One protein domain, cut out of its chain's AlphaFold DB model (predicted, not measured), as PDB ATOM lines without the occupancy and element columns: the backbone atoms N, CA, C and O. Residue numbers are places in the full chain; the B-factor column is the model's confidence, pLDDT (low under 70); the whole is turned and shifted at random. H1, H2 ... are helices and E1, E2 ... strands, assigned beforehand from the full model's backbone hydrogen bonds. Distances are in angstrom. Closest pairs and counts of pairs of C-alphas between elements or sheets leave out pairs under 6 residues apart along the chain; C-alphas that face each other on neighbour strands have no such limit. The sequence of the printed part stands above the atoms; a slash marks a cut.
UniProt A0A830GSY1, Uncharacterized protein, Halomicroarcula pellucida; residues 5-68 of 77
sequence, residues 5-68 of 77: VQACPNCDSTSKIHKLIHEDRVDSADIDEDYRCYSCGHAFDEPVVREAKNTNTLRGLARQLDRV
ATOM      1  N   VAL A   5      11.177  20.415  26.641       86.19
ATOM      2  CA  VAL A   5       9.864  20.942  26.260       86.19
ATOM      3  C   VAL A   5       9.962  22.405  25.852       86.19
ATOM      4  O   VAL A   5      10.744  23.177  26.412       86.19
ATOM      5  N   GLN A   6       9.116  22.794  24.902       87.25
ATOM      6  CA  GLN A   6       8.892  24.190  24.546       87.25
ATOM      7  C   GLN A   6       7.949  24.843  25.565       87.25
ATOM      8  O   GLN A   6       6.881  24.311  25.879       87.25
ATOM      9  N   ALA A   7       8.348  25.996  26.089       88.06
ATOM     10  CA  ALA A   7       7.628  26.775  27.084       88.06
ATOM     11  C   ALA A   7       7.461  28.230  26.621       88.06
ATOM     12  O   ALA A   7       8.272  28.771  25.869       88.06
ATOM     13  N   CYS A   8       6.387  28.873  27.073       88.69
ATOM     14  CA  CYS A   8       6.160  30.286  26.795       88.69
ATOM     15  C   CYS A   8       7.182  31.148  27.563       88.69
ATOM     16  O   CYS A   8       7.254  31.006  28.786       88.69
ATOM     17  N   PRO A   9       7.894  32.086  26.904       87.31
ATOM     18  CA  PRO A   9       8.876  32.955  27.567       87.31
ATOM     19  C   PRO A   9       8.270  33.840  28.665       87.31
ATOM     20  O   PRO A   9       8.960  34.213  29.606       87.31
ATOM     21  N   ASN A  10       6.976  34.158  28.569       87.88
ATOM     22  CA  ASN A  10       6.310  35.065  29.501       87.88
ATOM     23  C   ASN A  10       5.740  34.357  30.748       87.88
ATOM     24  O   ASN A  10       5.759  34.909  31.841       87.88
ATOM     25  N   CYS A  11       5.193  33.146  30.601       86.81
ATOM     26  CA  CYS A  11       4.464  32.469  31.689       86.81
ATOM     27  C   CYS A  11       4.962  31.057  32.020       86.81
ATOM     28  O   CYS A  11       4.355  30.382  32.848       86.81
ATOM     29  N   ASP A  12       6.024  30.584  31.361       84.00
ATOM     30  CA  ASP A  12       6.626  29.250  31.530       84.00
ATOM     31  C   ASP A  12       5.684  28.059  31.237       84.00
ATOM     32  O   ASP A  12       6.028  26.896  31.481       84.00
ATOM     33  N   SER A  13       4.490  28.324  30.695       83.38
ATOM     34  CA  SER A  13       3.492  27.301  30.368       83.38
ATOM     35  C   SER A  13       3.885  26.515  29.117       83.38
ATOM     36  O   SER A  13       4.285  27.099  28.110       83.38
ATOM     37  N   THR A  14       3.718  25.193  29.170       80.75
ATOM     38  CA  THR A  14       4.049  24.248  28.087       80.75
ATOM     39  C   THR A  14       2.815  23.712  27.364       80.75
ATOM     40  O   THR A  14       2.925  23.080  26.322       80.75
ATOM     41  N   SER A  15       1.612  23.919  27.913       69.31
ATOM     42  CA  SER A  15       0.452  23.104  27.531       69.31
ATOM     43  C   SER A  15      -0.255  23.543  26.250       69.31
ATOM     44  O   SER A  15      -1.056  22.768  25.735       69.31
ATOM     45  N   LYS A  16      -0.037  24.773  25.761       77.25
ATOM     46  CA  LYS A  16      -0.785  25.331  24.617       77.25
ATOM     47  C   LYS A  16      -0.005  26.406  23.852       77.25
ATOM     48  O   LYS A  16      -0.433  27.563  23.794       77.25
ATOM     49  N   ILE A  17       1.159  26.037  23.325       81.81
ATOM     50  CA  ILE A  17       1.907  26.859  22.367       81.81
ATOM     51  C   ILE A  17       1.529  26.371  20.972       81.81
ATOM     52  O   ILE A  17       1.724  25.197  20.668       81.81
ATOM     53  N   HIS A  18       0.960  27.246  20.147       79.62
ATOM     54  CA  HIS A  18       0.615  26.925  18.762       79.62
ATOM     55  C   HIS A  18       1.428  27.798  17.817       79.62
ATOM     56  O   HIS A  18       1.565  28.997  18.065       79.62
ATOM     57  N   LYS A  19       1.923  27.190  16.735       78.50
ATOM     58  CA  LYS A  19       2.491  27.929  15.611       78.50
ATOM     59  C   LYS A  19       1.357  28.606  14.844       78.50
ATOM     60  O   LYS A  19       0.361  27.955  14.517       78.50
ATOM     61  N   LEU A  20       1.490  29.897  14.589       75.31
ATOM     62  CA  LEU A  20       0.601  30.644  13.719       75.31
ATOM     63  C   LEU A  20       0.960  30.264  12.279       75.31
ATOM     64  O   LEU A  20       2.043  30.556  11.790       75.31
ATOM     65  N   ILE A  21       0.077  29.523  11.610       66.81
ATOM     66  CA  ILE A  21       0.276  29.177  10.202       66.81
ATOM     67  C   ILE A  21      -0.206  30.371   9.376       66.81
ATOM     68  O   ILE A  21      -1.403  30.658   9.327       66.81
ATOM     69  N   HIS A  22       0.723  31.098   8.760       63.97
ATOM     70  CA  HIS A  22       0.422  32.146   7.784       63.97
ATOM     71  C   HIS A  22       0.271  31.524   6.393       63.97
ATOM     72  O   HIS A  22       1.104  31.702   5.511       63.97
ATOM     73  N   GLU A  23      -0.793  30.746   6.205       57.28
ATOM     74  CA  GLU A  23      -1.216  30.341   4.866       57.28
ATOM     75  C   GLU A  23      -1.857  31.559   4.172       57.28
ATOM     76  O   GLU A  23      -2.958  31.995   4.508       57.28
ATOM     77  N   ASP A  24      -1.119  32.121   3.214       52.78
ATOM     78  CA  ASP A  24      -1.641  32.861   2.056       52.78
ATOM     79  C   ASP A  24      -2.327  34.223   2.287       52.78
ATOM     80  O   ASP A  24      -3.169  34.658   1.498       52.78
ATOM     81  N   ARG A  25      -1.946  34.982   3.324       54.88
ATOM     82  CA  ARG A  25      -2.329  36.405   3.399       54.88
ATOM     83  C   ARG A  25      -1.258  37.293   2.779       54.88
ATOM     84  O   ARG A  25      -0.362  37.773   3.458       54.88
ATOM     85  N   VAL A  26      -1.446  37.568   1.490       55.78
ATOM     86  CA  VAL A  26      -0.683  38.514   0.645       55.78
ATOM     87  C   VAL A  26      -0.643  39.954   1.220       55.78
ATOM     88  O   VAL A  26       0.107  40.789   0.733       55.78
ATOM     89  N   ASP A  27      -1.391  40.234   2.295       55.84
ATOM     90  CA  ASP A  27      -1.540  41.551   2.937       55.84
ATOM     91  C   ASP A  27      -0.976  41.636   4.375       55.84
ATOM     92  O   ASP A  27      -1.116  42.657   5.040       55.84
ATOM     93  N   SER A  28      -0.379  40.570   4.921       52.47
ATOM     94  CA  SER A  28       0.136  40.572   6.305       52.47
ATOM     95  C   SER A  28       1.642  40.827   6.323       52.47
ATOM     96  O   SER A  28       2.430  39.917   6.538       52.47
ATOM     97  N   ALA A  29       2.027  42.071   6.048       51.94
ATOM     98  CA  ALA A  29       3.422  42.500   5.955       51.94
ATOM     99  C   ALA A  29       4.162  42.631   7.306       51.94
ATOM    100  O   ALA A  29       5.359  42.881   7.284       51.94
ATOM    101  N   ASP A  30       3.510  42.441   8.459       54.62
ATOM    102  CA  ASP A  30       4.099  42.814   9.762       54.62
ATOM    103  C   ASP A  30       3.603  41.945  10.938       54.62
ATOM    104  O   ASP A  30       3.383  42.445  12.040       54.62
ATOM    105  N   ILE A  31       3.339  40.651  10.728       56.88
ATOM    106  CA  ILE A  31       3.142  39.734  11.866       56.88
ATOM    107  C   ILE A  31       4.356  38.812  11.921       56.88
ATOM    108  O   ILE A  31       4.344  37.720  11.362       56.88
ATOM    109  N   ASP A  32       5.425  39.306  12.545       64.69
ATOM    110  CA  ASP A  32       6.675  38.565  12.768       64.69
ATOM    111  C   ASP A  32       6.498  37.409  13.773       64.69
ATOM    112  O   ASP A  32       7.274  36.457  13.782       64.69
ATOM    113  N   GLU A  33       5.430  37.435  14.575       71.50
ATOM    114  CA  GLU A  33       5.239  36.487  15.669       71.50
ATOM    115  C   GLU A  33       4.748  35.114  15.172       71.50
ATOM    116  O   GLU A  33       3.562  34.895  14.920       71.50
ATOM    117  N   ASP A  34       5.661  34.145  15.109       81.38
ATOM    118  CA  ASP A  34       5.387  32.772  14.661       81.38
ATOM    119  C   ASP A  34       4.574  31.922  15.660       81.38
ATOM    120  O   ASP A  34       3.978  30.907  15.281       81.38
ATOM    121  N   TYR A  35       4.541  32.274  16.950       83.56
ATOM    122  CA  TYR A  35       3.941  31.448  18.002       83.56
ATOM    123  C   TYR A  35       3.035  32.239  18.937       83.56
ATOM    124  O   TYR A  35       3.246  33.408  19.244       83.56
ATOM    125  N   ARG A  36       2.021  31.557  19.483       85.69
ATOM    126  CA  ARG A  36       1.134  32.123  20.507       85.69
ATOM    127  C   ARG A  36       0.889  31.161  21.659       85.69
ATOM    128  O   ARG A  36       0.541  29.994  21.459       85.69
ATOM    129  N   CYS A  37       0.998  31.668  22.886       88.50
ATOM    130  CA  CYS A  37       0.611  30.946  24.092       88.50
ATOM    131  C   CYS A  37      -0.865  31.185  24.419       88.50
ATOM    132  O   CYS A  37      -1.270  32.300  24.732       88.50
ATOM    133  N   TYR A  38      -1.667  30.127  24.477       85.94
ATOM    134  CA  TYR A  38      -3.076  30.218  24.887       85.94
ATOM    135  C   TYR A  38      -3.281  30.240  26.407       85.94
ATOM    136  O   TYR A  38      -4.411  30.370  26.865       85.94
ATOM    137  N   SER A  39      -2.219  30.075  27.203       86.25
ATOM    138  CA  SER A  39      -2.327  30.182  28.667       86.25
ATOM    139  C   SER A  39      -2.347  31.639  29.126       86.25
ATOM    140  O   SER A  39      -3.138  31.986  29.994       86.25
ATOM    141  N   CYS A  40      -1.498  32.487  28.539       87.25
ATOM    142  CA  CYS A  40      -1.410  33.914  28.876       87.25
ATOM    143  C   CYS A  40      -1.808  34.848  27.723       87.25
ATOM    144  O   CYS A  40      -1.926  36.048  27.930       87.25
ATOM    145  N   GLY A  41      -2.002  34.323  26.511       86.69
ATOM    146  CA  GLY A  41      -2.346  35.098  25.319       86.69
ATOM    147  C   GLY A  41      -1.158  35.731  24.590       86.69
ATOM    148  O   GLY A  41      -1.379  36.271  23.508       86.69
ATOM    149  N   HIS A  42       0.059  35.644  25.140       86.12
ATOM    150  CA  HIS A  42       1.271  36.264  24.590       86.12
ATOM    151  C   HIS A  42       1.680  35.617  23.262       86.12
ATOM    152  O   HIS A  42       1.784  34.387  23.189       86.12
ATOM    153  N   ALA A  43       1.919  36.442  22.246       85.69
ATOM    154  CA  ALA A  43       2.508  36.048  20.970       85.69
ATOM    155  C   ALA A  43       4.017  36.353  20.978       85.69
ATOM    156  O   ALA A  43       4.463  37.216  21.731       85.69
ATOM    157  N   PHE A  44       4.817  35.516  20.329       85.56
ATOM    158  CA  PHE A  44       6.281  35.569  20.350       85.56
ATOM    159  C   PHE A  44       6.853  34.780  19.169       85.56
ATOM    160  O   PHE A  44       6.206  33.865  18.665       85.56
ATOM    161  N   ASP A  45       8.084  35.092  18.783       83.69
ATOM    162  CA  ASP A  45       8.728  34.517  17.594       83.69
ATOM    163  C   ASP A  45       9.339  33.138  17.862       83.69
ATOM    164  O   ASP A  45       9.266  32.241  17.030       83.69
ATOM    165  N   GLU A  46       9.896  32.923  19.058       84.31
ATOM    166  CA  GLU A  46      10.529  31.651  19.419       84.31
ATOM    167  C   GLU A  46      10.135  31.187  20.834       84.31
ATOM    168  O   GLU A  46      10.264  31.940  21.808       84.31
ATOM    169  N   PRO A  47       9.646  29.941  21.000       84.31
ATOM    170  CA  PRO A  47       9.420  29.366  22.319       84.31
ATOM    171  C   PRO A  47      10.742  29.044  23.019       84.31
ATOM    172  O   PRO A  47      11.702  28.581  22.406       84.31
ATOM    173  N   VAL A  48      10.763  29.177  24.345       87.94
ATOM    174  CA  VAL A  48      11.930  28.809  25.154       87.94
ATOM    175  C   VAL A  48      11.986  27.294  25.301       87.94
ATOM    176  O   VAL A  48      11.021  26.671  25.743       87.94
ATOM    177  N   VAL A  49      13.126  26.690  24.976       86.94
ATOM    178  CA  VAL A  49      13.367  25.261  25.203       86.94
ATOM    179  C   VAL A  49      13.979  25.073  26.588       86.94
ATOM    180  O   VAL A  49      15.028  25.636  26.894       86.94
ATOM    181  N   ARG A  50      13.335  24.266  27.431       84.31
ATOM    182  CA  ARG A  50      13.849  23.907  28.761       84.31
ATOM    183  C   ARG A  50      13.666  22.428  29.047       84.31
ATOM    184  O   ARG A  50      12.868  21.763  28.392       84.31
ATOM    185  N   GLU A  51      14.353  21.910  30.060       80.75
ATOM    186  CA  GLU A  51      14.084  20.550  30.527       80.75
ATOM    187  C   GLU A  51      12.624  20.418  30.988       80.75
ATOM    188  O   GLU A  51      12.048  21.318  31.627       80.75
ATOM    189  N   ALA A  52      12.005  19.292  30.630       75.81
ATOM    190  CA  ALA A  52      10.698  18.917  31.121       75.81
ATOM    191  C   ALA A  52      10.773  18.898  32.644       75.81
ATOM    192  O   ALA A  52      11.478  18.091  33.253       75.81
ATOM    193  N   LYS A  53      10.016  19.798  33.276       70.69
ATOM    194  CA  LYS A  53       9.762  19.688  34.707       70.69
ATOM    195  C   LYS A  53       8.988  18.393  34.865       70.69
ATOM    196  O   LYS A  53       7.810  18.339  34.516       70.69
ATOM    197  N   ASN A  54       9.666  17.353  35.338       62.59
ATOM    198  CA  ASN A  54       9.035  16.092  35.663       62.59
ATOM    199  C   ASN A  54       8.169  16.331  36.899       62.59
ATOM    200  O   ASN A  54       8.560  16.058  38.032       62.59
ATOM    201  N   THR A  55       6.986  16.910  36.696       59.44
ATOM    202  CA  THR A  55       5.934  16.905  37.701       59.44
ATOM    203  C   THR A  55       5.371  15.496  37.691       59.44
ATOM    204  O   THR A  55       4.252  15.258  37.230       59.44
ATOM    205  N   ASN A  56       6.166  14.543  38.174       57.66
ATOM    206  CA  ASN A  56       5.746  13.178  38.432       57.66
ATOM    207  C   ASN A  56       4.809  13.176  39.649       57.66
ATOM    208  O   ASN A  56       4.994  12.454  40.620       57.66
ATOM    209  N   THR A  57       3.799  14.049  39.641       60.12
ATOM    210  CA  THR A  57       2.639  13.913  40.498       60.12
ATOM    211  C   THR A  57       1.916  12.688  39.986       60.12
ATOM    212  O   THR A  57       1.073  12.787  39.091       60.12
ATOM    213  N   LEU A  58       2.300  11.533  40.529       69.12
ATOM    214  CA  LEU A  58       1.568  10.290  40.380       69.12
ATOM    215  C   LEU A  58       0.080  10.609  40.575       69.12
ATOM    216  O   LEU A  58      -0.302  11.394  41.453       69.12
ATOM    217  N   ARG A  59      -0.766  10.077  39.695       71.00
ATOM    218  CA  ARG A  59      -2.220  10.279  39.741       71.00
ATOM    219  C   ARG A  59      -2.905   8.957  40.069       71.00
ATOM    220  O   ARG A  59      -2.392   7.889  39.749       71.00
ATOM    221  N   GLY A  60      -4.069   9.035  40.708       75.50
ATOM    222  CA  GLY A  60      -4.867   7.857  41.056       75.50
ATOM    223  C   GLY A  60      -4.161   6.922  42.041       75.50
ATOM    224  O   GLY A  60      -3.496   7.384  42.969       75.50
ATOM    225  N   LEU A  61      -4.307   5.614  41.820       74.12
ATOM    226  CA  LEU A  61      -3.794   4.554  42.697       74.12
ATOM    227  C   LEU A  61      -2.275   4.656  42.918       74.12
ATOM    228  O   LEU A  61      -1.805   4.488  44.036       74.12
ATOM    229  N   ALA A  62      -1.512   5.035  41.889       77.81
ATOM    230  CA  ALA A  62      -0.060   5.194  41.996       77.81
ATOM    231  C   ALA A  62       0.343   6.265  43.027       77.81
ATOM    232  O   ALA A  62       1.314   6.090  43.752       77.81
ATOM    233  N   ARG A  63      -0.440   7.348  43.157       76.31
ATOM    234  CA  ARG A  63      -0.220   8.380  44.187       76.31
ATOM    235  C   ARG A  63      -0.513   7.874  45.591       76.31
ATOM    236  O   ARG A  63       0.061   8.359  46.556       76.31
ATOM    237  N   GLN A  64      -1.508   7.002  45.705       72.81
ATOM    238  CA  GLN A  64      -1.895   6.438  46.989       72.81
ATOM    239  C   GLN A  64      -0.811   5.480  47.473       72.81
ATOM    240  O   GLN A  64      -0.419   5.585  48.623       72.81
ATOM    241  N   LEU A  65      -0.267   4.648  46.581       75.12
ATOM    242  CA  LEU A  65       0.838   3.739  46.889       75.12
ATOM    243  C   LEU A  65       2.117   4.480  47.299       75.12
ATOM    244  O   LEU A  65       2.727   4.108  48.287       75.12
ATOM    245  N   ASP A  66       2.471   5.569  46.612       77.06
ATOM    246  CA  ASP A  66       3.625   6.420  46.966       77.06
ATOM    247  C   ASP A  66       3.495   7.102  48.342       77.06
ATOM    248  O   ASP A  66       4.483   7.488  48.957       77.06
ATOM    249  N   ARG A  67       2.267   7.259  48.852       73.62
ATOM    250  CA  ARG A  67       2.006   7.813  50.191       73.62
ATOM    251  C   ARG A  67       1.939   6.758  51.289       73.62
ATOM    252  O   ARG A  67       1.896   7.137  52.457       73.62
ATOM    253  N   VAL A  68       1.818   5.482  50.932       78.50
ATOM    254  CA  VAL A  68       1.730   4.392  51.901       78.50
ATOM    255  C   VAL A  68       3.144   3.959  52.249       78.50
ATOM    256  O   VAL A  68       3.972   3.734  51.371       78.50
TER     257      VAL A  68
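What this domain is: This is residues 5 to 68 of the 77 residues of an uncharacterized protein of Halomicroarcula pellucida (UniProt A0A830GSY1). This is little regular structure: two tiny sheets, E1 with E4 and the hairpin of E2 with E3, make a small body, residues 23 to 30 stick out at one end, and a tail ending in the short helix H1 makes the length at the other. The 64 printed residues include, in order, E1, E2, E3, E4 and H1, both sheets antiparallel; the class is mixed, with only 20 residues in named elements. The whole is extended, radius of gyration of the C-alphas 17.4 A, spanning 61 by 19 by 16 A.

How they stand to each other: Look first at E1, residues 5 to 7, and E4, residues 48 to 51, antiparallel at 136 degrees; N 5 and O 50, 2.8 A apart, are within hydrogen-bond range. E2, residues 17 to 19, and E3, residues 35 to 37, form an antiparallel hairpin at 156 degrees, with N 36 and O 18 3.0 A apart, within hydrogen-bond range. The closest C-alphas of E1 and E2, Ala 7 and Ile 17, are 7.4 A apart. H1, residues 61 to 67, is apart from E1, E2 and E3; every O i to N i+4 pair in it is within hydrogen-bond range.

Where its parts are: Find C-alpha 5 at (9.864, 20.942, 26.260), where E1 begins; E4 runs 10.1 A, and H1 10.0 A to C-alpha 67 at (2.006, 7.813, 50.191).

The domain as a whole: The farthest C-alphas, Val 26 and Val 68, are 61.6 A apart. The printed part has no cut; the link E2 to E3 is long. Expect pLDDT under 70 at residues 15, 21 to 32 and 54 to 58.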